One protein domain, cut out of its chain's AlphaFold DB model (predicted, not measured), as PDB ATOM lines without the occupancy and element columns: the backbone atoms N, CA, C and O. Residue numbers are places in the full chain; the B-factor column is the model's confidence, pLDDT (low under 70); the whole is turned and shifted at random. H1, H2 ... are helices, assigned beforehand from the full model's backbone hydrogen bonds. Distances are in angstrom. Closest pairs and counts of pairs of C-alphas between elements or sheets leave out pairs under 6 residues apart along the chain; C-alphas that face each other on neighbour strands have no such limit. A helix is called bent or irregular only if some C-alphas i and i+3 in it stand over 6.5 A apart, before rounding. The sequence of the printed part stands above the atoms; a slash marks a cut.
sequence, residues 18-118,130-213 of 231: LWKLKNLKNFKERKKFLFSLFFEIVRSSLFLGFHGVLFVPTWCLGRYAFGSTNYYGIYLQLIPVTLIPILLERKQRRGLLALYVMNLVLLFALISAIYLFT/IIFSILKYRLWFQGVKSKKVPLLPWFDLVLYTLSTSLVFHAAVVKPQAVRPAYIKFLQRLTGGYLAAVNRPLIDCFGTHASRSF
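What this domain is: This is residues 18 to 118 and 130 to 213 of the 231 residues of the protein "Hypothetical protein" of Didymodactylos carnosus (UniProt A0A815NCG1). A long bent helix, H2, makes the longest axis, and H3 folds back along part of it; H6 crosses H3 and H4 near the middle. H7 packs across H2a, H1 folds back at the first end of H2a, H8 and H9 make a small corner near the far end of H6, H5 is off to one side beyond H4, and residues 113 to 118 stick out. The printed part has 185 residues with nine named helices, H1 to H9 in chain order, and no named strand: all helix, with mostly crossed packing. It is only just loose, close to compact, with a radius of gyration of the C-alphas of 19.6 A and spans of 63 by 43 by 31 A.

Where its parts are: Find C-alpha 18 at (-66.153, 43.755, 0.950), where H1, residues 18 to 23, begins. H2, residues 27 to 66, was assigned as one helix by its hydrogen bonds but is bent, with C-alphas 53 and 56 6.9 A apart; its arms are H2a, residues 27 to 53, 37.5 A long, and H2b, residues 56 to 66, 15.9 A. Next come H3, residues 71 to 88, 28.4 A, and H4, residues 91 to 117, 39.2 A. Both are only just irregular: C-alphas 77 and 80 are 6.51 A apart, and C-alphas 92 and 95 6.9 A. Then read H5, residues 130 to 145, 22.6 A; H6, residues 155 to 173, 26.5 A; H7, residues 180 to 189, 14.1 A; H8, residues 200 to 203; and H9, residues 209 to 212, ending at C-alpha 212, (-29.286, 54.069, -13.579).

How they stand to each other: Start at H6, whose centre is nearest to the mean of the C-alphas, 5.6 A. It touches H4, residues 94 to 105 alone, at a steep tilt of 49 degrees, the C-alphas of Ala 98 and Tyr 160 closest at 4.2 A. It touches H3 at the same angle, Thr 82 and Thr 161 closest at 5.2 A between C-alphas. H3, with residues 81 to 88 alone, touches H2a at a shallow tilt of 11 degrees, opposite ways; C-alphas 47 and 85 are closest, 5.0 A. H2b touches H3 at a steep tilt of 54 degrees, C-alphas 59 and 74 closest at 6.4 A. H7 touches H2a, about perpendicular at 73 degrees, C-alphas 52 and 189 closest at 5.5 A. H1 and H2a, and H4 and H5, are close but not clearly touching, with closest C-alphas at 6.4 A, Leu 21 and Arg 30, and 6.1 A, Asn 103 and Ser 133. H8 and H9 touch only at the corner, C-alphas 200 and 210 closest at 6.0 A. Every O i to N i+4 pair is within hydrogen-bond range in H1, H2a, H5, H6 and H7; the count is 6 of 7 in H2b, 7 of 14 in H3 and 21 of 23 in H4, and H8 and H9 are too short for such a pair.

The domain as a whole: The farthest C-alphas, Asn 26 and Cys 204, are 63.6 A apart. Residues 119 to 129 are not printed, and C-alphas 118 and 130 stand 20.9 A apart across the cut. Of the links that are printed whole, none is long. Mean pLDDT of the printed part is 79.3; look for values under 70 at residues 18 to 19, 67 to 69, 110 to 118, 130 to 153 and 204.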
ATOM      1  N   LEU A  18     -65.187  42.649   0.877       67.12
ATOM      2  CA  LEU A  18     -66.153  43.755   0.950       67.12
ATOM      3  C   LEU A  18     -67.596  43.270   0.789       67.12
ATOM      4  O   LEU A  18     -68.488  43.728   1.498       67.12
ATOM      5  N   TRP A  19     -67.823  42.303  -0.098       66.75
ATOM      6  CA  TRP A  19     -69.116  41.646  -0.263       66.75
ATOM      7  C   TRP A  19     -69.505  40.876   1.002       66.75
ATOM      8  O   TRP A  19     -70.622  41.016   1.498       66.75
ATOM      9  N   LYS A  20     -68.552  40.147   1.602       71.69
ATOM     10  CA  LYS A  20     -68.746  39.483   2.895       71.69
ATOM     11  C   LYS A  20     -69.043  40.497   3.999       71.69
ATOM     12  O   LYS A  20     -69.993  40.288   4.738       71.69
ATOM     13  N   LEU A  21     -68.330  41.627   4.064       76.31
ATOM     14  CA  LEU A  21     -68.626  42.711   5.012       76.31
ATOM     15  C   LEU A  21     -70.052  43.269   4.841       76.31
ATOM     16  O   LEU A  21     -70.757  43.458   5.833       76.31
ATOM     17  N   LYS A  22     -70.487  43.512   3.597       77.38
ATOM     18  CA  LYS A  22     -71.813  44.065   3.273       77.38
ATOM     19  C   LYS A  22     -72.949  43.095   3.617       77.38
ATOM     20  O   LYS A  22     -74.013  43.539   4.039       77.38
ATOM     21  N   ASN A  23     -72.700  41.789   3.514       77.81
ATOM     22  CA  ASN A  23     -73.662  40.741   3.864       77.81
ATOM     23  C   ASN A  23     -73.674  40.365   5.358       77.81
ATOM     24  O   ASN A  23     -74.567  39.641   5.800       77.81
ATOM     25  N   LEU A  24     -72.735  40.874   6.166       81.00
ATOM     26  CA  LEU A  24     -72.751  40.698   7.619       81.00
ATOM     27  C   LEU A  24     -73.751  41.672   8.262       81.00
ATOM     28  O   LEU A  24     -73.458  42.856   8.472       81.00
ATOM     29  N   LYS A  25     -74.937  41.146   8.597       80.81
ATOM     30  CA  LYS A  25     -76.007  41.875   9.302       80.81
ATOM     31  C   LYS A  25     -75.722  42.065  10.798       80.81
ATOM     32  O   LYS A  25     -76.161  43.045  11.385       80.81
ATOM     33  N   ASN A  26     -74.966  41.155  11.415       88.62
ATOM     34  CA  ASN A  26     -74.660  41.197  12.846       88.62
ATOM     35  C   ASN A  26     -73.429  42.078  13.140       88.62
ATOM     36  O   ASN A  26     -72.343  41.840  12.603       88.62
ATOM     37  N   PHE A  27     -73.582  43.066  14.033       89.25
ATOM     38  CA  PHE A  27     -72.509  43.976  14.457       89.25
ATOM     39  C   PHE A  27     -71.299  43.240  15.056       89.25
ATOM     40  O   PHE A  27     -70.153  43.585  14.760       89.25
ATOM     41  N   LYS A  28     -71.532  42.180  15.845       89.62
ATOM     42  CA  LYS A  28     -70.470  41.389  16.489       89.62
ATOM     43  C   LYS A  28     -69.621  40.639  15.460       89.62
ATOM     44  O   LYS A  28     -68.394  40.693  15.520       89.62
ATOM     45  N   GLU A  29     -70.266  40.014  14.474       87.56
ATOM     46  CA  GLU A  29     -69.589  39.318  13.370       87.56
ATOM     47  C   GLU A  29     -68.830  40.291  12.462       87.56
ATOM     48  O   GLU A  29     -67.697  40.019  12.064       87.56
ATOM     49  N   ARG A  30     -69.402  41.473  12.194       85.88
ATOM     50  CA  ARG A  30     -68.720  42.534  11.444       85.88
ATOM     51  C   ARG A  30     -67.456  43.005  12.162       85.88
ATOM     52  O   ARG A  30     -66.405  43.090  11.531       85.88
ATOM     53  N   LYS A  31     -67.534  43.266  13.473       90.88
ATOM     54  CA  LYS A  31     -66.375  43.655  14.291       90.88
ATOM     55  C   LYS A  31     -65.297  42.568  14.276       90.88
ATOM     56  O   LYS A  31     -64.127  42.882  14.093       90.88
ATOM     57  N   LYS A  32     -65.686  41.293  14.393       89.88
ATOM     58  CA  LYS A  32     -64.774  40.138  14.331       89.88
ATOM     59  C   LYS A  32     -64.085  40.012  12.969       89.88
ATOM     60  O   LYS A  32     -62.874  39.811  12.912       89.88
ATOM     61  N   PHE A  33     -64.834  40.171  11.878       87.62
ATOM     62  CA  PHE A  33     -64.287  40.152  10.522       87.62
ATOM     63  C   PHE A  33     -63.316  41.315  10.282       87.62
ATOM     64  O   PHE A  33     -62.216  41.088   9.785       87.62
ATOM     65  N   LEU A  34     -63.685  42.537  10.683       88.50
ATOM     66  CA  LEU A  34     -62.815  43.713  10.581       88.50
ATOM     67  C   LEU A  34     -61.529  43.542  11.391       88.50
ATOM     68  O   LEU A  34     -60.452  43.843  10.887       88.50
ATOM     69  N   PHE A  35     -61.625  43.008  12.610       90.25
ATOM     70  CA  PHE A  35     -60.462  42.716  13.444       90.25
ATOM     71  C   PHE A  35     -59.546  41.682  12.773       90.25
ATOM     72  O   PHE A  35     -58.349  41.914  12.645       90.25
ATOM     73  N   SER A  36     -60.102  40.587  12.242       87.44
ATOM     74  CA  SER A  36     -59.333  39.594  11.478       87.44
ATOM     75  C   SER A  36     -58.641  40.212  10.259       87.44
ATOM     76  O   SER A  36     -57.456  39.975  10.038       87.44
ATOM     77  N   LEU A  37     -59.362  41.024   9.481       88.19
ATOM     78  CA  LEU A  37     -58.826  41.694   8.297       88.19
ATOM     79  C   LEU A  37     -57.691  42.654   8.661       88.19
ATOM     80  O   LEU A  37     -56.669  42.678   7.981       88.19
ATOM     81  N   PHE A  38     -57.844  43.407   9.750       91.75
ATOM     82  CA  PHE A  38     -56.808  44.301  10.249       91.75
ATOM     83  C   PHE A  38     -55.506  43.544  10.539       91.75
ATOM     84  O   PHE A  38     -54.461  43.911  10.003       91.75
ATOM     85  N   PHE A  39     -55.558  42.436  11.289       90.88
ATOM     86  CA  PHE A  39     -54.361  41.627  11.550       90.88
ATOM     87  C   PHE A  39     -53.775  40.995  10.287       90.88
ATOM     88  O   PHE A  39     -52.557  40.863  10.178       90.88
ATOM     89  N   GLU A  40     -54.604  40.623   9.310       88.19
ATOM     90  CA  GLU A  40     -54.113  40.123   8.024       88.19
ATOM     91  C   GLU A  40     -53.373  41.193   7.218       88.19
ATOM     92  O   GLU A  40     -52.336  40.894   6.618       88.19
ATOM     93  N   ILE A  41     -53.889  42.423   7.208       90.50
ATOM     94  CA  ILE A  41     -53.244  43.562   6.553       90.50
ATOM     95  C   ILE A  41     -51.934  43.870   7.266       90.50
ATOM     96  O   ILE A  41     -50.900  43.880   6.612       90.50
ATOM     97  N   VAL A  42     -51.948  44.017   8.594       92.88
ATOM     98  CA  VAL A  42     -50.739  44.279   9.388       92.88
ATOM     99  C   VAL A  42     -49.689  43.195   9.155       92.88
ATOM    100  O   VAL A  42     -48.545  43.522   8.865       92.88
ATOM    101  N   ARG A  43     -50.067  41.909   9.180       92.88
ATOM    102  CA  ARG A  43     -49.150  40.801   8.870       92.88
ATOM    103  C   ARG A  43     -48.548  40.934   7.469       92.88
ATOM    104  O   ARG A  43     -47.339  40.796   7.328       92.88
ATOM    105  N   SER A  44     -49.368  41.215   6.455       90.44
ATOM    106  CA  SER A  44     -48.905  41.338   5.062       90.44
ATOM    107  C   SER A  44     -48.023  42.582   4.858       90.44
ATOM    108  O   SER A  44     -47.047  42.553   4.111       90.44
ATOM    109  N   SER A  45     -48.345  43.682   5.542       91.69
ATOM    110  CA  SER A  45     -47.571  44.923   5.533       91.69
ATOM    111  C   SER A  45     -46.235  44.756   6.241       91.69
ATOM    112  O   SER A  45     -45.232  45.233   5.728       91.69
ATOM    113  N   LEU A  46     -46.198  44.047   7.374       91.62
ATOM    114  CA  LEU A  46     -44.957  43.686   8.057       91.62
ATOM    115  C   LEU A  46     -44.104  42.778   7.174       91.62
ATOM    116  O   LEU A  46     -42.921  43.040   7.006       91.62
ATOM    117  N   PHE A  47     -44.708  41.767   6.548       91.81
ATOM    118  CA  PHE A  47     -44.036  40.893   5.591       91.81
ATOM    119  C   PHE A  47     -43.330  41.692   4.477       91.81
ATOM    120  O   PHE A  47     -42.122  41.553   4.277       91.81
ATOM    121  N   LEU A  48     -44.055  42.584   3.797       90.19
ATOM    122  CA  LEU A  48     -43.497  43.414   2.725       90.19
ATOM    123  C   LEU A  48     -42.511  44.472   3.248       90.19
ATOM    124  O   LEU A  48     -41.481  44.731   2.623       90.19
ATOM    125  N   GLY A  49     -42.823  45.075   4.393       89.94
ATOM    126  CA  GLY A  49     -42.012  46.094   5.048       89.94
ATOM    127  C   GLY A  49     -40.658  45.549   5.481       89.94
ATOM    128  O   GLY A  49     -39.644  46.167   5.177       89.94
ATOM    129  N   PHE A  50     -40.608  44.362   6.091       90.88
ATOM    130  CA  PHE A  50     -39.347  43.723   6.462       90.88
ATOM    131  C   PHE A  50     -38.462  43.472   5.247       90.88
ATOM    132  O   PHE A  50     -37.279  43.794   5.293       90.88
ATOM    133  N   HIS A  51     -39.021  42.977   4.139       90.12
ATOM    134  CA  HIS A  51     -38.246  42.831   2.911       90.12
ATOM    135  C   HIS A  51     -37.660  44.163   2.444       90.12
ATOM    136  O   HIS A  51     -36.459  44.240   2.221       90.12
ATOM    137  N   GLY A  52     -38.489  45.205   2.329       84.94
ATOM    138  CA  GLY A  52     -38.068  46.510   1.825       84.94
ATOM    139  C   GLY A  52     -37.096  47.261   2.732       84.94
ATOM    140  O   GLY A  52     -36.187  47.915   2.237       84.94
ATOM    141  N   VAL A  53     -37.259  47.155   4.050       84.88
ATOM    142  CA  VAL A  53     -36.417  47.862   5.021       84.88
ATOM    143  C   VAL A  53     -35.097  47.138   5.250       84.88
ATOM    144  O   VAL A  53     -34.084  47.801   5.429       84.88
ATOM    145  N   LEU A  54     -35.073  45.801   5.233       86.94
ATOM    146  CA  LEU A  54     -33.879  45.048   5.626       86.94
ATOM    147  C   LEU A  54     -32.896  44.808   4.478       86.94
ATOM    148  O   LEU A  54     -31.697  44.756   4.739       86.94
ATOM    149  N   PHE A  55     -33.348  44.697   3.222       85.38
ATOM    150  CA  PHE A  55     -32.463  44.216   2.149       85.38
ATOM    151  C   PHE A  55     -31.304  45.171   1.802       85.38
ATOM    152  O   PHE A  55     -30.209  44.716   1.467       85.38
ATOM    153  N   VAL A  56     -31.509  46.491   1.892       84.94
ATOM    154  CA  VAL A  56     -30.431  47.467   1.641       84.94
ATOM    155  C   VAL A  56     -29.445  47.520   2.821       84.94
ATOM    156  O   VAL A  56     -28.244  47.355   2.589       84.94
ATOM    157  N   PRO A  57     -29.885  47.656   4.092       82.38
ATOM    158  CA  PRO A  57     -28.989  47.584   5.248       82.38
ATOM    159  C   PRO A  57     -28.187  46.285   5.350       82.38
ATOM    160  O   PRO A  57     -27.028  46.330   5.753       82.38
ATOM    161  N   THR A  58     -28.741  45.136   4.951       82.31
ATOM    162  CA  THR A  58     -28.017  43.854   5.023       82.31
ATOM    163  C   THR A  58     -26.793  43.800   4.124       82.31
ATOM    164  O   THR A  58     -25.808  43.162   4.476       82.31
ATOM    165  N   TRP A  59     -26.797  44.546   3.022       78.06
ATOM    166  CA  TRP A  59     -25.606  44.734   2.194       78.06
ATOM    167  C   TRP A  59     -24.490  45.455   2.950       78.06
ATOM    168  O   TRP A  59     -23.301  45.163   2.819       78.06
ATOM    169  N   CYS A  60     -24.889  46.439   3.745       73.12
ATOM    170  CA  CYS A  60     -23.997  47.317   4.480       73.12
ATOM    171  C   CYS A  60     -23.393  46.570   5.659       73.12
ATOM    172  O   CYS A  60     -22.176  46.574   5.836       73.12
ATOM    173  N   LEU A  61     -24.245  45.853   6.391       77.19
ATOM    174  CA  LEU A  61     -23.836  44.967   7.468       77.19
ATOM    175  C   LEU A  61     -22.952  43.828   6.952       77.19
ATOM    176  O   LEU A  61     -21.935  43.530   7.561       77.19
ATOM    177  N   GLY A  62     -23.288  43.237   5.803       76.00
ATOM    178  CA  GLY A  62     -22.475  42.205   5.171       76.00
ATOM    179  C   GLY A  62     -21.081  42.705   4.796       76.00
ATOM    180  O   GLY A  62     -20.087  42.060   5.112       76.00
ATOM    181  N   ARG A  63     -20.972  43.890   4.191       73.69
ATOM    182  CA  ARG A  63     -19.663  44.490   3.891       73.69
ATOM    183  C   ARG A  63     -18.870  44.804   5.165       73.69
ATOM    184  O   ARG A  63     -17.666  44.586   5.180       73.69
ATOM    185  N   TYR A  64     -19.539  45.282   6.216       74.81
ATOM    186  CA  TYR A  64     -18.908  45.530   7.514       74.81
ATOM    187  C   TYR A  64     -18.396  44.235   8.163       74.81
ATOM    188  O   TYR A  64     -17.273  44.200   8.648       74.81
ATOM    189  N   ALA A  65     -19.188  43.160   8.125       77.44
ATOM    190  CA  ALA A  65     -18.851  41.885   8.754       77.44
ATOM    191  C   ALA A  65     -17.767  41.093   8.001       77.44
ATOM    192  O   ALA A  65     -16.925  40.465   8.630       77.44
ATOM    193  N   PHE A  66     -17.785  41.106   6.663       75.81
ATOM    194  CA  PHE A  66     -16.878  40.296   5.837       75.81
ATOM    195  C   PHE A  66     -15.719  41.092   5.216       75.81
ATOM    196  O   PHE A  66     -14.900  40.517   4.504       75.81
ATOM    197  N   GLY A  67     -15.657  42.413   5.424       68.31
ATOM    198  CA  GLY A  67     -14.575  43.293   4.955       68.31
ATOM    199  C   GLY A  67     -14.475  43.483   3.433       68.31
ATOM    200  O   GLY A  67     -13.734  44.346   2.970       68.31
ATOM    201  N   SER A  68     -15.226  42.717   2.636       67.50
ATOM    202  CA  SER A  68     -15.202  42.752   1.172       67.50
ATOM    203  C   SER A  68     -16.593  42.557   0.569       67.50
ATOM    204  O   SER A  68     -17.465  41.895   1.137       67.50
ATOM    205  N   THR A  69     -16.811  43.133  -0.614       66.12
ATOM    206  CA  THR A  69     -17.998  42.881  -1.437       66.12
ATOM    207  C   THR A  69     -17.676  41.830  -2.486       66.12
ATOM    208  O   THR A  69     -17.003  42.139  -3.459       66.12
ATOM    209  N   ASN A  70     -18.187  40.610  -2.319       74.75
ATOM    210  CA  ASN A  70     -18.214  39.593  -3.372       74.75
ATOM    211  C   ASN A  70     -19.605  39.583  -4.026       74.75
ATOM    212  O   ASN A  70     -20.614  39.572  -3.318       74.75
ATOM    213  N   TYR A  71     -19.657  39.536  -5.361       75.88
ATOM    214  CA  TYR A  71     -20.886  39.428  -6.153       75.88
ATOM    215  C   TYR A  71     -21.853  38.358  -5.616       75.88
ATOM    216  O   TYR A  71     -23.032  38.648  -5.398       75.88
ATOM    217  N   TYR A  72     -21.360  37.144  -5.341       81.19
ATOM    218  CA  TYR A  72     -22.178  36.040  -4.819       81.19
ATOM    219  C   TYR A  72     -22.433  36.142  -3.312       81.19
ATOM    220  O   TYR A  72     -23.481  35.716  -2.832       81.19
ATOM    221  N   GLY A  73     -21.511  36.756  -2.565       80.56
ATOM    222  CA  GLY A  73     -21.663  36.968  -1.123       80.56
ATOM    223  C   GLY A  73     -22.893  37.815  -0.791       80.56
ATOM    224  O   GLY A  73     -23.635  37.492   0.133       80.56
ATOM    225  N   ILE A  74     -23.172  38.832  -1.610       78.69
ATOM    226  CA  ILE A  74     -24.359  39.687  -1.471       78.69
ATOM    227  C   ILE A  74     -25.649  38.867  -1.626       78.69
ATOM    228  O   ILE A  74     -26.587  39.025  -0.849       78.69
ATOM    229  N   TYR A  75     -25.702  37.966  -2.609       87.38
ATOM    230  CA  TYR A  75     -26.864  37.102  -2.828       87.38
ATOM    231  C   TYR A  75     -27.107  36.160  -1.637       87.38
ATOM    232  O   TYR A  75     -28.244  35.995  -1.195       87.38
ATOM    233  N   LEU A  76     -26.045  35.579  -1.075       88.38
ATOM    234  CA  LEU A  76     -26.156  34.672   0.072       88.38
ATOM    235  C   LEU A  76     -26.641  35.388   1.339       88.38
ATOM    236  O   LEU A  76     -27.469  34.846   2.067       88.38
ATOM    237  N   GLN A  77     -26.195  36.625   1.569       87.44
ATOM    238  CA  GLN A  77     -26.626  37.451   2.705       87.44
ATOM    239  C   GLN A  77     -28.115  37.808   2.654       87.44
ATOM    240  O   GLN A  77     -28.731  38.020   3.695       87.44
ATOM    241  N   LEU A  78     -28.712  37.850   1.462       89.94
ATOM    242  CA  LEU A  78     -30.128  38.158   1.274       89.94
ATOM    243  C   LEU A  78     -31.051  36.957   1.537       89.94
ATOM    244  O   LEU A  78     -32.235  37.155   1.799       89.94
ATOM    245  N   ILE A  79     -30.540  35.722   1.532       91.88
ATOM    246  CA  ILE A  79     -31.335  34.517   1.831       91.88
ATOM    247  C   ILE A  79     -31.960  34.557   3.240       91.88
ATOM    248  O   ILE A  79     -33.176  34.386   3.342       91.88
ATOM    249  N   PRO A  80     -31.217  34.807   4.340       90.12
ATOM    250  CA  PRO A  80     -31.833  34.903   5.667       90.12
ATOM    251  C   PRO A  80     -32.814  36.081   5.771       90.12
ATOM    252  O   PRO A  80     -33.850  35.973   6.427       90.12
ATOM    253  N   VAL A  81     -32.534  37.177   5.060       90.81
ATOM    254  CA  VAL A  81     -33.378  38.381   5.013       90.81
ATOM    255  C   VAL A  81     -34.710  38.105   4.336       90.81
ATOM    256  O   VAL A  81     -35.720  38.695   4.710       90.81
ATOM    257  N   THR A  82     -34.737  37.208   3.348       92.50
ATOM    258  CA  THR A  82     -35.979  36.817   2.688       92.50
ATOM    259  C   THR A  82     -36.694  35.666   3.385       92.50
ATOM    260  O   THR A  82     -37.914  35.579   3.270       92.50
ATOM    261  N   LEU A  83     -35.971  34.828   4.135       93.69
ATOM    262  CA  LEU A  83     -36.511  33.685   4.874       93.69
ATOM    263  C   LEU A  83     -37.318  34.095   6.111       93.69
ATOM    264  O   LEU A  83     -38.396  33.554   6.348       93.69
ATOM    265  N   ILE A  84     -36.831  35.055   6.898       90.31
ATOM    266  CA  ILE A  84     -37.515  35.463   8.135       90.31
ATOM    267  C   ILE A  84     -38.916  36.041   7.846       90.31
ATOM    268  O   ILE A  84     -39.883  35.576   8.455       90.31
ATOM    269  N   PRO A  85     -39.103  36.976   6.892       91.31
ATOM    270  CA  PRO A  85     -40.422  37.541   6.616       91.31
ATOM    271  C   PRO A  85     -41.412  36.507   6.075       91.31
ATOM    272  O   PRO A  85     -42.563  36.478   6.510       91.31
ATOM    273  N   ILE A  86     -40.997  35.608   5.175       91.94
ATOM    274  CA  ILE A  86     -41.911  34.600   4.608       91.94
ATOM    275  C   ILE A  86     -42.428  33.613   5.666       91.94
ATOM    276  O   ILE A  86     -43.543  33.097   5.546       91.94
ATOM    277  N   LEU A  87     -41.669  33.389   6.744       90.62
ATOM    278  CA  LEU A  87     -42.125  32.605   7.891       90.62
ATOM    279  C   LEU A  87     -43.232  33.313   8.688       90.62
ATOM    280  O   LEU A  87     -44.073  32.622   9.270       90.62
ATOM    281  N   LEU A  88     -43.285  34.649   8.669       89.88
ATOM    282  CA  LEU A  88     -44.357  35.446   9.282       89.88
ATOM    283  C   LEU A  88     -45.639  35.463   8.434       89.88
ATOM    284  O   LEU A  88     -46.737  35.641   8.971       89.88
ATOM    285  N   GLU A  89     -45.517  35.258   7.122       90.94
ATOM    286  CA  GLU A  89     -46.639  35.253   6.183       90.94
ATOM    287  C   GLU A  89     -47.502  33.983   6.310       90.94
ATOM    288  O   GLU A  89     -47.057  32.912   6.737       90.94
ATOM    289  N   ARG A  90     -48.773  34.077   5.910       87.25
ATOM    290  CA  ARG A  90     -49.741  32.972   5.949       87.25
ATOM    291  C   ARG A  90     -49.320  31.816   5.047       87.25
ATOM    292  O   ARG A  90     -49.078  32.018   3.858       87.25
ATOM    293  N   LYS A  91     -49.356  30.585   5.572       82.88
ATOM    294  CA  LYS A  91     -49.007  29.354   4.830       82.88
ATOM    295  C   LYS A  91     -49.747  29.233   3.492       82.88
ATOM    296  O   LYS A  91     -49.136  28.883   2.493       82.88
ATOM    297  N   GLN A  92     -51.026  29.611   3.447       79.88
ATOM    298  CA  GLN A  92     -51.857  29.550   2.237       79.88
ATOM    299  C   GLN A  92     -51.352  30.463   1.106       79.88
ATOM    300  O   GLN A  92     -51.614  30.191  -0.061       79.88
ATOM    301  N   ARG A  93     -50.643  31.553   1.431       82.69
ATOM    302  CA  ARG A  93     -50.122  32.513   0.446       82.69
ATOM    303  C   ARG A  93     -48.703  32.204  -0.025       82.69
ATOM    304  O   ARG A  93     -48.346  32.650  -1.112       82.69
ATOM    305  N   ARG A  94     -47.915  31.442   0.745       87.12
ATOM    306  CA  ARG A  94     -46.489  31.183   0.464       87.12
ATOM    307  C   ARG A  94     -46.280  30.536  -0.898       87.12
ATOM    308  O   ARG A  94     -45.507  31.057  -1.692       87.12
ATOM    309  N   GLY A  95     -47.047  29.491  -1.213       82.25
ATOM    310  CA  GLY A  95     -46.974  28.820  -2.515       82.25
ATOM    311  C   GLY A  95     -47.299  29.747  -3.690       82.25
ATOM    312  O   GLY A  95     -46.540  29.810  -4.653       82.25
ATOM    313  N   LEU A  96     -48.383  30.529  -3.601       82.56
ATOM    314  CA  LEU A  96     -48.755  31.481  -4.658       82.56
ATOM    315  C   LEU A  96     -47.675  32.552  -4.861       82.56
ATOM    316  O   LEU A  96     -47.354  32.915  -5.990       82.56
ATOM    317  N   LEU A  97     -47.108  33.042  -3.762       86.56
ATOM    318  CA  LEU A  97     -46.067  34.053  -3.791       86.56
ATOM    319  C   LEU A  97     -44.745  33.505  -4.355       86.56
ATOM    320  O   LEU A  97     -44.124  34.165  -5.186       86.56
ATOM    321  N   ALA A  98     -44.352  32.288  -3.966       85.88
ATOM    322  CA  ALA A  98     -43.192  31.583  -4.512       85.88
ATOM    323  C   ALA A  98     -43.283  31.462  -6.034       85.88
ATOM    324  O   ALA A  98     -42.339  31.792  -6.746       85.88
ATOM    325  N   LEU A  99     -44.451  31.066  -6.542       79.69
ATOM    326  CA  LEU A  99     -44.693  30.942  -7.979       79.69
ATOM    327  C   LEU A  99     -44.646  32.284  -8.692       79.69
ATOM    328  O   LEU A  99     -44.071  32.377  -9.772       79.69
ATOM    329  N   TYR A 100     -45.241  33.319  -8.100       83.94
ATOM    330  CA  TYR A 100     -45.234  34.658  -8.675       83.94
ATOM    331  C   TYR A 100     -43.804  35.186  -8.845       83.94
ATOM    332  O   TYR A 100     -43.438  35.638  -9.930       83.94
ATOM    333  N   VAL A 101     -42.979  35.086  -7.796       87.19
ATOM    334  CA  VAL A 101     -41.594  35.577  -7.837       87.19
ATOM    335  C   VAL A 101     -40.702  34.676  -8.695       87.19
ATOM    336  O   VAL A 101     -39.891  35.186  -9.461       87.19
ATOM    337  N   MET A 102     -40.878  33.351  -8.657       82.38
ATOM    338  CA  MET A 102     -40.155  32.451  -9.561       82.38
ATOM    339  C   MET A 102     -40.496  32.743 -11.024       82.38
ATOM    340  O   MET A 102     -39.599  32.762 -11.861       82.38
ATOM    341  N   ASN A 103     -41.765  32.995 -11.351       82.62
ATOM    342  CA  ASN A 103     -42.163  33.353 -12.709       82.62
ATOM    343  C   ASN A 103     -41.487  34.653 -13.163       82.62
ATOM    344  O   ASN A 103     -40.978  34.729 -14.277       82.62
ATOM    345  N   LEU A 104     -41.422  35.652 -12.279       82.62
ATOM    346  CA  LEU A 104     -40.688  36.888 -12.535       82.62
ATOM    347  C   LEU A 104     -39.214  36.599 -12.875       82.62
ATOM    348  O   LEU A 104     -38.715  37.083 -13.887       82.62
ATOM    349  N   VAL A 105     -38.539  35.771 -12.072       82.69
ATOM    350  CA  VAL A 105     -37.137  35.368 -12.294       82.69
ATOM    351  C   VAL A 105     -36.962  34.585 -13.594       82.69
ATOM    352  O   VAL A 105     -36.049  34.872 -14.365       82.69
ATOM    353  N   LEU A 106     -37.833  33.612 -13.863       78.12
ATOM    354  CA  LEU A 106     -37.798  32.812 -15.086       78.12
ATOM    355  C   LEU A 106     -37.989  33.684 -16.324       78.12
ATOM    356  O   LEU A 106     -37.286  33.489 -17.309       78.12
ATOM    357  N   LEU A 107     -38.892  34.663 -16.268       72.31
ATOM    358  CA  LEU A 107     -39.081  35.626 -17.345       72.31
ATOM    359  C   LEU A 107     -37.811  36.457 -17.571       72.31
ATOM    360  O   LEU A 107     -37.382  36.589 -18.712       72.31
ATOM    361  N   PHE A 108     -37.165  36.955 -16.511       70.88
ATOM    362  CA  PHE A 108     -35.881  37.659 -16.636       70.88
ATOM    363  C   PHE A 108     -34.779  36.779 -17.236       70.88
ATOM    364  O   PHE A 108     -34.041  37.237 -18.109       70.88
ATOM    365  N   ALA A 109     -34.680  35.521 -16.807       72.69
ATOM    366  CA  ALA A 109     -33.700  34.571 -17.325       72.69
ATOM    367  C   ALA A 109     -33.958  34.233 -18.801       72.69
ATOM    368  O   ALA A 109     -33.023  34.232 -19.597       72.69
ATOM    369  N   LEU A 110     -35.220  34.014 -19.184       69.38
ATOM    370  CA  LEU A 110     -35.617  33.764 -20.569       69.38
ATOM    371  C   LEU A 110     -35.371  34.985 -21.455       69.38
ATOM    372  O   LEU A 110     -34.790  34.829 -22.519       69.38
ATOM    373  N   ILE A 111     -35.741  36.194 -21.020       66.38
ATOM    374  CA  ILE A 111     -35.455  37.430 -21.764       66.38
ATOM    375  C   ILE A 111     -33.946  37.614 -21.931       66.38
ATOM    376  O   ILE A 111     -33.503  37.967 -23.014       66.38
ATOM    377  N   SER A 112     -33.151  37.334 -20.895       62.94
ATOM    378  CA  SER A 112     -31.689  37.438 -20.969       62.94
ATOM    379  C   SER A 112     -31.087  36.397 -21.920       62.94
ATOM    380  O   SER A 112     -30.212  36.731 -22.710       62.94
ATOM    381  N   ALA A 113     -31.578  35.155 -21.897       65.19
ATOM    382  CA  ALA A 113     -31.154  34.095 -22.812       65.19
ATOM    383  C   ALA A 113     -31.566  34.386 -24.263       65.19
ATOM    384  O   ALA A 113     -30.767  34.199 -25.176       65.19
ATOM    385  N   ILE A 114     -32.781  34.903 -24.470       62.28
ATOM    386  CA  ILE A 114     -33.245  35.382 -25.771       62.28
ATOM    387  C   ILE A 114     -32.368  36.546 -26.217       62.28
ATOM    388  O   ILE A 114     -31.882  36.490 -27.323       62.28
ATOM    389  N   TYR A 115     -32.061  37.531 -25.368       56.28
ATOM    390  CA  TYR A 115     -31.203  38.668 -25.724       56.28
ATOM    391  C   TYR A 115     -29.783  38.243 -26.134       56.28
ATOM    392  O   TYR A 115     -29.227  38.796 -27.079       56.28
ATOM    393  N   LEU A 116     -29.220  37.226 -25.471       58.09
ATOM    394  CA  LEU A 116     -27.951  36.605 -25.870       58.09
ATOM    395  C   LEU A 116     -28.066  35.852 -27.207       58.09
ATOM    396  O   LEU A 116     -27.117  35.847 -27.984       58.09
ATOM    397  N   PHE A 117     -29.220  35.243 -27.491       59.28
ATOM    398  CA  PHE A 117     -29.508  34.545 -28.749       59.28
ATOM    399  C   PHE A 117     -29.911  35.500 -29.891       59.28
ATOM    400  O   PHE A 117     -29.687  35.215 -31.064       59.28
ATOM    401  N   THR A 118     -30.480  36.658 -29.560       49.72
ATOM    402  CA  THR A 118     -31.078  37.631 -30.473       49.72
ATOM    403  C   THR A 118     -30.381  38.981 -30.359       49.72
ATOM    404  O   THR A 118     -31.032  40.014 -30.176       49.72
ATOM    405  N   ILE A 130     -46.481  34.036 -19.084       51.66
ATOM    406  CA  ILE A 130     -47.495  33.708 -18.068       51.66
ATOM    407  C   ILE A 130     -48.089  32.318 -18.332       51.66
ATOM    408  O   ILE A 130     -48.223  31.513 -17.409       51.66
ATOM    409  N   ILE A 131     -48.387  32.003 -19.593       50.88
ATOM    410  CA  ILE A 131     -48.972  30.717 -19.998       50.88
ATOM    411  C   ILE A 131     -47.969  29.576 -19.772       50.88
ATOM    412  O   ILE A 131     -48.330  28.545 -19.203       50.88
ATOM    413  N   PHE A 132     -46.695  29.782 -20.120       55.59
ATOM    414  CA  PHE A 132     -45.629  28.799 -19.898       55.59
ATOM    415  C   PHE A 132     -45.402  28.500 -18.405       55.59
ATOM    416  O   PHE A 132     -45.214  27.345 -18.009       55.59
ATOM    417  N   SER A 133     -45.496  29.523 -17.550       53.69
ATOM    418  CA  SER A 133     -45.348  29.361 -16.101       53.69
ATOM    419  C   SER A 133     -46.540  28.653 -15.448       53.69
ATOM    420  O   SER A 133     -46.350  27.858 -14.525       53.69
ATOM    421  N   ILE A 134     -47.763  28.887 -15.937       57.84
ATOM    422  CA  ILE A 134     -48.964  28.160 -15.493       57.84
ATOM    423  C   ILE A 134     -48.877  26.681 -15.906       57.84
ATOM    424  O   ILE A 134     -49.263  25.803 -15.131       57.84
ATOM    425  N   LEU A 135     -48.323  26.391 -17.089       57.62
ATOM    426  CA  LEU A 135     -48.174  25.028 -17.604       57.62
ATOM    427  C   LEU A 135     -47.162  24.202 -16.789       57.62
ATOM    428  O   LEU A 135     -47.485  23.087 -16.379       57.62
ATOM    429  N   LYS A 136     -45.988  24.765 -16.453       63.16
ATOM    430  CA  LYS A 136     -44.998  24.118 -15.561       63.16
ATOM    431  C   LYS A 136     -45.574  23.798 -14.182       63.16
ATOM    432  O   LYS A 136     -45.339  22.717 -13.648       63.16
ATOM    433  N   TYR A 137     -46.359  24.714 -13.616       56.38
ATOM    434  CA  TYR A 137     -47.012  24.496 -12.328       56.38
ATOM    435  C   TYR A 137     -48.066  23.385 -12.393       56.38
ATOM    436  O   TYR A 137     -48.131  22.544 -11.498       56.38
ATOM    437  N   ARG A 138     -48.851  23.338 -13.478       59.31
ATOM    438  CA  ARG A 138     -49.847  22.283 -13.708       59.31
ATOM    439  C   ARG A 138     -49.176  20.905 -13.812       59.31
ATOM    440  O   ARG A 138     -49.679  19.963 -13.209       59.31
ATOM    441  N   LEU A 139     -48.017  20.815 -14.471       63.91
ATOM    442  CA  LEU A 139     -47.212  19.589 -14.571       63.91
ATOM    443  C   LEU A 139     -46.619  19.155 -13.220       63.91
ATOM    444  O   LEU A 139     -46.704  17.982 -12.869       63.91
ATOM    445  N   TRP A 140     -46.081  20.085 -12.424       59.12
ATOM    446  CA  TRP A 140     -45.568  19.777 -11.082       59.12
ATOM    447  C   TRP A 140     -46.686  19.286 -10.147       59.12
ATOM    448  O   TRP A 140     -46.544  18.246  -9.508       59.12
ATOM    449  N   PHE A 141     -47.846  19.956 -10.139       62.16
ATOM    450  CA  PHE A 141     -49.010  19.529  -9.349       62.16
ATOM    451  C   PHE A 141     -49.585  18.186  -9.823       62.16
ATOM    452  O   PHE A 141     -50.023  17.380  -9.003       62.16
ATOM    453  N   GLN A 142     -49.574  17.923 -11.135       59.47
ATOM    454  CA  GLN A 142     -49.935  16.620 -11.699       59.47
ATOM    455  C   GLN A 142     -48.934  15.536 -11.287       59.47
ATOM    456  O   GLN A 142     -49.358  14.436 -10.944       59.47
ATOM    457  N   GLY A 143     -47.638  15.846 -11.226       58.41
ATOM    458  CA  GLY A 143     -46.599  14.939 -10.739       58.41
ATOM    459  C   GLY A 143     -46.749  14.596  -9.254       58.41
ATOM    460  O   GLY A 143     -46.632  13.427  -8.886       58.41
ATOM    461  N   VAL A 144     -47.078  15.589  -8.419       58.50
ATOM    462  CA  VAL A 144     -47.339  15.411  -6.978       58.50
ATOM    463  C   VAL A 144     -48.597  14.567  -6.751       58.50
ATOM    464  O   VAL A 144     -48.573  13.633  -5.954       58.50
ATOM    465  N   LYS A 145     -49.682  14.825  -7.501       61.69
ATOM    466  CA  LYS A 145     -50.901  13.993  -7.460       61.69
ATOM    467  C   LYS A 145     -50.648  12.564  -7.943       61.69
ATOM    468  O   LYS A 145     -51.207  11.626  -7.389       61.69
ATOM    469  N   SER A 146     -49.781  12.404  -8.939       61.91
ATOM    470  CA  SER A 146     -49.405  11.102  -9.500       61.91
ATOM    471  C   SER A 146     -48.357  10.351  -8.666       61.91
ATOM    472  O   SER A 146     -47.887   9.311  -9.116       61.91
ATOM    473  N   LYS A 147     -47.946  10.872  -7.493       55.69
ATOM    474  CA  LYS A 147     -46.852  10.342  -6.645       55.69
ATOM    475  C   LYS A 147     -45.509  10.126  -7.378       55.69
ATOM    476  O   LYS A 147     -44.653   9.406  -6.878       55.69
ATOM    477  N   LYS A 148     -45.296  10.748  -8.545       59.94
ATOM    478  CA  LYS A 148     -44.082  10.560  -9.371       59.94
ATOM    479  C   LYS A 148     -42.918  11.469  -8.971       59.94
ATOM    480  O   LYS A 148     -41.795  11.239  -9.399       59.94
ATOM    481  N   VAL A 149     -43.180  12.503  -8.174       57.28
ATOM    482  CA  VAL A 149     -42.168  13.424  -7.639       57.28
ATOM    483  C   VAL A 149     -42.276  13.471  -6.116       57.28
ATOM    484  O   VAL A 149     -43.399  13.511  -5.601       57.28
ATOM    485  N   PRO A 150     -41.146  13.478  -5.385       62.38
ATOM    486  CA  PRO A 150     -41.170  13.571  -3.934       62.38
ATOM    487  C   PRO A 150     -41.758  14.919  -3.511       62.38
ATOM    488  O   PRO A 150     -41.360  15.976  -4.006       62.38
ATOM    489  N   LEU A 151     -42.709  14.887  -2.575       60.00
ATOM    490  CA  LEU A 151     -43.211  16.090  -1.923       60.00
ATOM    491  C   LEU A 151     -42.124  16.588  -0.965       60.00
ATOM    492  O   LEU A 151     -42.078  16.185   0.193       60.00
ATOM    493  N   LEU A 152     -41.216  17.425  -1.464       65.69
ATOM    494  CA  LEU A 152     -40.193  18.043  -0.630       65.69
ATOM    495  C   LEU A 152     -40.869  19.009   0.358       65.69
ATOM    496  O   LEU A 152     -41.477  19.997  -0.078       65.69
ATOM    497  N   PRO A 153     -40.786  18.761   1.679       68.56
ATOM    498  CA  PRO A 153     -41.251  19.733   2.653       68.56
ATOM    499  C   PRO A 153     -40.417  21.015   2.503       68.56
ATOM    500  O   PRO A 153     -39.221  20.950   2.226       68.56
ATOM    501  N   TRP A 154     -41.052  22.182   2.663       80.19
ATOM    502  CA  TRP A 154     -40.413  23.509   2.571       80.19
ATOM    503  C   TRP A 154     -39.946  23.943   1.175       80.19
ATOM    504  O   TRP A 154     -39.303  24.986   1.048       80.19
ATOM    505  N   PHE A 155     -40.272  23.193   0.121       81.12
ATOM    506  CA  PHE A 155     -39.878  23.546  -1.244       81.12
ATOM    507  C   PHE A 155     -40.375  24.935  -1.665       81.12
ATOM    508  O   PHE A 155     -39.622  25.711  -2.246       81.12
ATOM    509  N   ASP A 156     -41.620  25.275  -1.330       80.31
ATOM    510  CA  ASP A 156     -42.202  26.595  -1.578       80.31
ATOM    511  C   ASP A 156     -41.420  27.712  -0.876       80.31
ATOM    512  O   ASP A 156     -41.220  28.785  -1.445       80.31
ATOM    513  N   LEU A 157     -40.929  27.437   0.333       88.00
ATOM    514  CA  LEU A 157     -40.122  28.356   1.121       88.00
ATOM    515  C   LEU A 157     -38.753  28.589   0.480       88.00
ATOM    516  O   LEU A 157     -38.386  29.735   0.249       88.00
ATOM    517  N   VAL A 158     -38.027  27.516   0.152       87.62
ATOM    518  CA  VAL A 158     -36.707  27.586  -0.500       87.62
ATOM    519  C   VAL A 158     -36.819  28.286  -1.851       87.62
ATOM    520  O   VAL A 158     -36.032  29.169  -2.185       87.62
ATOM    521  N   LEU A 159     -37.839  27.929  -2.626       86.25
ATOM    522  CA  LEU A 159     -38.063  28.514  -3.934       86.25
ATOM    523  C   LEU A 159     -38.369  30.009  -3.839       86.25
ATOM    524  O   LEU A 159     -37.833  30.802  -4.618       86.25
ATOM    525  N   TYR A 160     -39.200  30.400  -2.872       90.56
ATOM    526  CA  TYR A 160     -39.494  31.799  -2.607       90.56
ATOM    527  C   TYR A 160     -38.240  32.576  -2.192       90.56
ATOM    528  O   TYR A 160     -37.983  33.645  -2.748       90.56
ATOM    529  N   THR A 161     -37.458  32.065  -1.237       92.56
ATOM    530  CA  THR A 161     -36.316  32.796  -0.670       92.56
ATOM    531  C   THR A 161     -35.193  32.988  -1.674       92.56
ATOM    532  O   THR A 161     -34.688  34.105  -1.796       92.56
ATOM    533  N   LEU A 162     -34.854  31.951  -2.448       90.94
ATOM    534  CA  LEU A 162     -33.841  32.033  -3.502       90.94
ATOM    535  C   LEU A 162     -34.285  32.978  -4.626       90.94
ATOM    536  O   LEU A 162     -33.535  33.871  -5.017       90.94
ATOM    537  N   SER A 163     -35.533  32.851  -5.090       90.31
ATOM    538  CA  SER A 163     -36.053  33.711  -6.163       90.31
ATOM    539  C   SER A 163     -36.133  35.176  -5.725       90.31
ATOM    540  O   SER A 163     -35.729  36.072  -6.461       90.31
ATOM    541  N   THR A 164     -36.616  35.437  -4.509       92.19
ATOM    542  CA  THR A 164     -36.735  36.801  -3.972       92.19
ATOM    543  C   THR A 164     -35.366  37.412  -3.695       92.19
ATOM    544  O   THR A 164     -35.146  38.579  -4.017       92.19
ATOM    545  N   SER A 165     -34.427  36.623  -3.161       92.19
ATOM    546  CA  SER A 165     -33.039  37.052  -2.970       92.19
ATOM    547  C   SER A 165     -32.411  37.474  -4.301       92.19
ATOM    548  O   SER A 165     -31.812  38.544  -4.390       92.19
ATOM    549  N   LEU A 166     -32.635  36.700  -5.368       89.88
ATOM    550  CA  LEU A 166     -32.117  37.015  -6.697       89.88
ATOM    551  C   LEU A 166     -32.718  38.309  -7.262       89.88
ATOM    552  O   LEU A 166     -31.999  39.110  -7.850       89.88
ATOM    553  N   VAL A 167     -34.017  38.546  -7.059       89.88
ATOM    554  CA  VAL A 167     -34.675  39.791  -7.495       89.88
ATOM    555  C   VAL A 167     -34.116  41.006  -6.755       89.88
ATOM    556  O   VAL A 167     -33.837  42.022  -7.391       89.88
ATOM    557  N   PHE A 168     -33.918  40.925  -5.435       90.88
ATOM    558  CA  PHE A 168     -33.321  42.027  -4.669       90.88
ATOM    559  C   PHE A 168     -31.848  42.241  -4.998       90.88
ATOM    560  O   PHE A 168     -31.417  43.386  -5.130       90.88
ATOM    561  N   HIS A 169     -31.097  41.163  -5.214       89.31
ATOM    562  CA  HIS A 169     -29.727  41.232  -5.710       89.31
ATOM    563  C   HIS A 169     -29.677  41.947  -7.065       89.31
ATOM    564  O   HIS A 169     -28.976  42.948  -7.202       89.31
ATOM    565  N   ALA A 170     -30.511  41.537  -8.024       88.06
ATOM    566  CA  ALA A 170     -30.607  42.176  -9.334       88.06
ATOM    567  C   ALA A 170     -31.031  43.651  -9.245       88.06
ATOM    568  O   ALA A 170     -30.456  44.488  -9.935       88.06
ATOM    569  N   ALA A 171     -31.977  44.000  -8.367       88.31
ATOM    570  CA  ALA A 171     -32.453  45.377  -8.199       88.31
ATOM    571  C   ALA A 171     -31.348  46.357  -7.777       88.31
ATOM    572  O   ALA A 171     -31.403  47.544  -8.110       88.31
ATOM    573  N   VAL A 172     -30.331  45.879  -7.062       85.94
ATOM    574  CA  VAL A 172     -29.194  46.717  -6.685       85.94
ATOM    575  C   VAL A 172     -28.035  46.557  -7.659       85.94
ATOM    576  O   VAL A 172     -27.462  47.569  -8.049       85.94
ATOM    577  N   VAL A 173     -27.700  45.333  -8.080       83.88
ATOM    578  CA  VAL A 173     -26.537  45.088  -8.939       83.88
ATOM    579  C   VAL A 173     -26.775  45.538 -10.379       83.88
ATOM    580  O   VAL A 173     -25.925  46.191 -10.964       83.88
ATOM    581  N   LYS A 174     -27.935  45.229 -10.957       83.94
ATOM    582  CA  LYS A 174     -28.311  45.607 -12.327       83.94
ATOM    583  C   LYS A 174     -29.720  46.204 -12.333       83.94
ATOM    584  O   LYS A 174     -30.648  45.591 -12.865       83.94
ATOM    585  N   PRO A 175     -29.916  47.411 -11.770       86.38
ATOM    586  CA  PRO A 175     -31.221  48.073 -11.762       86.38
ATOM    587  C   PRO A 175     -31.781  48.293 -13.174       86.38
ATOM    588  O   PRO A 175     -32.998  48.332 -13.326       86.38
ATOM    589  N   GLN A 176     -30.926  48.394 -14.205       81.44
ATOM    590  CA  GLN A 176     -31.353  48.513 -15.606       81.44
ATOM    591  C   GLN A 176     -32.138  47.286 -16.069       81.44
ATOM    592  O   GLN A 176     -33.035  47.400 -16.899       81.44
ATOM    593  N   ALA A 177     -31.769  46.110 -15.558       77.56
ATOM    594  CA  ALA A 177     -32.386  44.850 -15.938       77.56
ATOM    595  C   ALA A 177     -33.752  44.664 -15.275       77.56
ATOM    596  O   ALA A 177     -34.504  43.792 -15.683       77.56
ATOM    597  N   VAL A 178     -34.089  45.467 -14.264       82.69
ATOM    598  CA  VAL A 178     -35.338  45.361 -13.513       82.69
ATOM    599  C   VAL A 178     -36.331  46.410 -14.008       82.69
ATOM    600  O   VAL A 178     -35.975  47.550 -14.297       82.69
ATOM    601  N   ARG A 179     -37.617  46.045 -14.087       82.50
ATOM    602  CA  ARG A 179     -38.673  46.944 -14.580       82.50
ATOM    603  C   ARG A 179     -38.642  48.287 -13.820       82.50
ATOM    604  O   ARG A 179     -38.750  48.275 -12.593       82.50
ATOM    605  N   PRO A 180     -38.616  49.450 -14.503       83.81
ATOM    606  CA  PRO A 180     -38.483  50.755 -13.843       83.81
ATOM    607  C   PRO A 180     -39.562  51.052 -12.793       83.81
ATOM    608  O   PRO A 180     -39.288  51.661 -11.761       83.81
ATOM    609  N   ALA A 181     -40.796  50.588 -13.021       83.94
ATOM    610  CA  ALA A 181     -41.885  50.706 -12.051       83.94
ATOM    611  C   ALA A 181     -41.577  49.973 -10.734       83.94
ATOM    612  O   ALA A 181     -41.895  50.475  -9.658       83.94
ATOM    613  N   TYR A 182     -40.916  48.816 -10.816       85.94
ATOM    614  CA  TYR A 182     -40.513  48.042  -9.649       85.94
ATOM    615  C   TYR A 182     -39.357  48.716  -8.901       85.94
ATOM    616  O   TYR A 182     -39.412  48.818  -7.682       85.94
ATOM    617  N   ILE A 183     -38.378  49.286  -9.612       87.62
ATOM    618  CA  ILE A 183     -37.320  50.098  -8.985       87.62
ATOM    619  C   ILE A 183     -37.915  51.306  -8.251       87.62
ATOM    620  O   ILE A 183     -37.580  51.540  -7.094       87.62
ATOM    621  N   LYS A 184     -38.854  52.040  -8.867       89.44
ATOM    622  CA  LYS A 184     -39.561  53.153  -8.203       89.44
ATOM    623  C   LYS A 184     -40.337  52.690  -6.968       89.44
ATOM    624  O   LYS A 184     -40.359  53.390  -5.959       89.44
ATOM    625  N   PHE A 185     -40.971  51.523  -7.045       89.88
ATOM    626  CA  PHE A 185     -41.648  50.915  -5.905       89.88
ATOM    627  C   PHE A 185     -40.666  50.592  -4.771       89.88
ATOM    628  O   PHE A 185     -40.891  51.032  -3.646       89.88
ATOM    629  N   LEU A 186     -39.553  49.911  -5.061       89.00
ATOM    630  CA  LEU A 186     -38.524  49.595  -4.067       89.00
ATOM    631  C   LEU A 186     -37.893  50.854  -3.470       89.00
ATOM    632  O   LEU A 186     -37.658  50.910  -2.269       89.00
ATOM    633  N   GLN A 187     -37.670  51.889  -4.277       89.00
ATOM    634  CA  GLN A 187     -37.158  53.176  -3.816       89.00
ATOM    635  C   GLN A 187     -38.085  53.813  -2.768       89.00
ATOM    636  O   GLN A 187     -37.615  54.326  -1.757       89.00
ATOM    637  N   ARG A 188     -39.406  53.751  -2.983       89.56
ATOM    638  CA  ARG A 188     -40.406  54.244  -2.021       89.56
ATOM    639  C   ARG A 188     -40.492  53.355  -0.787       89.56
ATOM    640  O   ARG A 188     -40.535  53.864   0.325       89.56
ATOM    641  N   LEU A 189     -40.486  52.039  -0.984       88.81
ATOM    642  CA  LEU A 189     -40.577  51.060   0.097       88.81
ATOM    643  C   LEU A 189     -39.361  51.122   1.034       88.81
ATOM    644  O   LEU A 189     -39.501  50.960   2.240       88.81
ATOM    645  N   THR A 190     -38.181  51.397   0.479       87.19
ATOM    646  CA  THR A 190     -36.919  51.559   1.217       87.19
ATOM    647  C   THR A 190     -36.735  52.966   1.784       87.19
ATOM    648  O   THR A 190     -35.670  53.258   2.305       87.19
ATOM    649  N   GLY A 191     -37.690  53.890   1.636       84.94
ATOM    650  CA  GLY A 191     -37.501  55.273   2.092       84.94
ATOM    651  C   GLY A 191     -36.312  55.994   1.435       84.94
ATOM    652  O   GLY A 191     -35.751  56.916   2.014       84.94
ATOM    653  N   GLY A 192     -35.904  55.568   0.237       83.50
ATOM    654  CA  GLY A 192     -34.815  56.177  -0.524       83.50
ATOM    655  C   GLY A 192     -33.448  55.494  -0.403       83.50
ATOM    656  O   GLY A 192     -32.563  55.802  -1.207       83.50
ATOM    657  N   TYR A 193     -33.271  54.535   0.516       82.88
ATOM    658  CA  TYR A 193     -31.976  53.873   0.740       82.88
ATOM    659  C   TYR A 193     -31.426  53.163  -0.501       82.88
ATOM    660  O   TYR A 193     -30.213  53.123  -0.691       82.88
ATOM    661  N   LEU A 194     -32.288  52.659  -1.388       85.06
ATOM    662  CA  LEU A 194     -31.857  51.994  -2.621       85.06
ATOM    663  C   LEU A 194     -31.056  52.914  -3.576       85.06
ATOM    664  O   LEU A 194     -30.192  52.422  -4.308       85.06
ATOM    665  N   ALA A 195     -31.290  54.231  -3.554       82.19
ATOM    666  CA  ALA A 195     -30.482  55.191  -4.318       82.19
ATOM    667  C   ALA A 195     -29.207  55.621  -3.587       82.19
ATOM    668  O   ALA A 195     -28.279  56.090  -4.234       82.19
ATOM    669  N   ALA A 196     -29.150  55.456  -2.263       78.62
ATOM    670  CA  ALA A 196     -27.994  55.818  -1.444       78.62
ATOM    671  C   ALA A 196     -26.883  54.750  -1.446       78.62
ATOM    672  O   ALA A 196     -25.851  54.935  -0.800       78.62
ATOM    673  N   VAL A 197     -27.101  53.627  -2.142       79.81
ATOM    674  CA  VAL A 197     -26.116  52.551  -2.290       79.81
ATOM    675  C   VAL A 197     -24.921  53.043  -3.099       79.81
ATOM    676  O   VAL A 197     -25.087  53.570  -4.201       79.81
ATOM    677  N   ASN A 198     -23.714  52.782  -2.595       77.81
ATOM    678  CA  ASN A 198     -22.481  53.113  -3.300       77.81
ATOM    679  C   ASN A 198     -22.240  52.204  -4.527       77.81
ATOM    680  O   ASN A 198     -21.540  51.195  -4.455       77.81
ATOM    681  N   ARG A 199     -22.878  52.544  -5.655       79.69
ATOM    682  CA  ARG A 199     -22.878  51.770  -6.913       79.69
ATOM    683  C   ARG A 199     -21.530  51.713  -7.656       79.69
ATOM    684  O   ARG A 199     -21.239  50.653  -8.200       79.69
ATOM    685  N   PRO A 200     -20.666  52.745  -7.643       75.56
ATOM    686  CA  PRO A 200     -19.311  52.623  -8.186       75.56
ATOM    687  C   PRO A 200     -18.509  51.442  -7.611       75.56
ATOM    688  O   PRO A 200     -17.750  50.808  -8.337       75.56
ATOM    689  N   LEU A 201     -18.734  51.064  -6.344       73.31
ATOM    690  CA  LEU A 201     -18.071  49.905  -5.723       73.31
ATOM    691  C   LEU A 201     -18.439  48.556  -6.355       73.31
ATOM    692  O   LEU A 201     -17.727  47.580  -6.141       73.31
ATOM    693  N   ILE A 202     -19.555  48.479  -7.081       75.62
ATOM    694  CA  ILE A 202     -20.034  47.251  -7.733       75.62
ATOM    695  C   ILE A 202     -19.932  47.314  -9.261       75.62
ATOM    696  O   ILE A 202     -20.154  46.304  -9.933       75.62
ATOM    697  N   ASP A 203     -19.556  48.466  -9.822       73.38
ATOM    698  CA  ASP A 203     -19.293  48.605 -11.255       73.38
ATOM    699  C   ASP A 203     -18.054  47.814 -11.692       73.38
ATOM    700  O   ASP A 203     -18.002  47.364 -12.836       73.38
ATOM    701  N   CYS A 204     -17.116  47.544 -10.774       68.56
ATOM    702  CA  CYS A 204     -15.966  46.665 -11.011       68.56
ATOM    703  C   CYS A 204     -16.364  45.236 -11.430       68.56
ATOM    704  O   CYS A 204     -15.578  44.547 -12.070       68.56
ATOM    705  N   PHE A 205     -17.600  44.806 -11.144       70.81
ATOM    706  CA  PHE A 205     -18.154  43.528 -11.603       70.81
ATOM    707  C   PHE A 205     -18.750  43.585 -13.024       70.81
ATOM    708  O   PHE A 205     -19.456  42.662 -13.427       70.81
ATOM    709  N   GLY A 206     -18.547  44.675 -13.776       72.62
ATOM    710  CA  GLY A 206     -19.107  44.851 -15.125       72.62
ATOM    711  C   GLY A 206     -20.625  45.062 -15.133       72.62
ATOM    712  O   GLY A 206     -21.317  44.712 -16.089       72.62
ATOM    713  N   THR A 207     -21.178  45.574 -14.033       74.19
ATOM    714  CA  THR A 207     -22.631  45.685 -13.831       74.19
ATOM    715  C   THR A 207     -23.193  47.013 -14.329       74.19
ATOM    716  O   THR A 207     -24.367  47.080 -14.692       74.19
ATOM    717  N   HIS A 208     -22.345  48.044 -14.402       78.81
ATOM    718  CA  HIS A 208     -22.695  49.413 -14.788       78.81
ATOM    719  C   HIS A 208     -23.891  49.976 -14.002       78.81
ATOM    720  O   HIS A 208     -24.679  50.766 -14.527       78.81
ATOM    721  N   ALA A 209     -24.044  49.563 -12.745       78.56
ATOM    722  CA  ALA A 209     -25.125  49.923 -11.843       78.56
ATOM    723  C   ALA A 209     -25.265  51.445 -11.658       78.56
ATOM    724  O   ALA A 209     -26.383  51.936 -11.481       78.56
ATOM    725  N   SER A 210     -24.155  52.190 -11.722       76.25
ATOM    726  CA  SER A 210     -24.124  53.659 -11.621       76.25
ATOM    727  C   SER A 210     -24.915  54.374 -12.722       76.25
ATOM    728  O   SER A 210     -25.508  55.417 -12.462       76.25
ATOM    729  N   ARG A 211     -25.040  53.793 -13.927       77.31
ATOM    730  CA  ARG A 211     -25.753  54.426 -15.058       77.31
ATOM    731  C   ARG A 211     -27.229  54.702 -14.775       77.31
ATOM    732  O   ARG A 211     -27.786  55.659 -15.299       77.31
ATOM    733  N   SER A 212     -27.879  53.867 -13.962       72.56
ATOM    734  CA  SER A 212     -29.286  54.069 -13.579       72.56
ATOM    735  C   SER A 212     -29.479  55.117 -12.483       72.56
ATOM    736  O   SER A 212     -30.615  55.501 -12.220       72.56
ATOM    737  N   PHE A 213     -28.395  55.559 -11.839       70.69
ATOM    738  CA  PHE A 213     -28.395  56.535 -10.750       70.69
ATOM    739  C   PHE A 213     -27.260  57.561 -10.971       70.69
ATOM    740  O   PHE A 213     -26.308  57.592 -10.195       70.69
TER     741      PHE A 213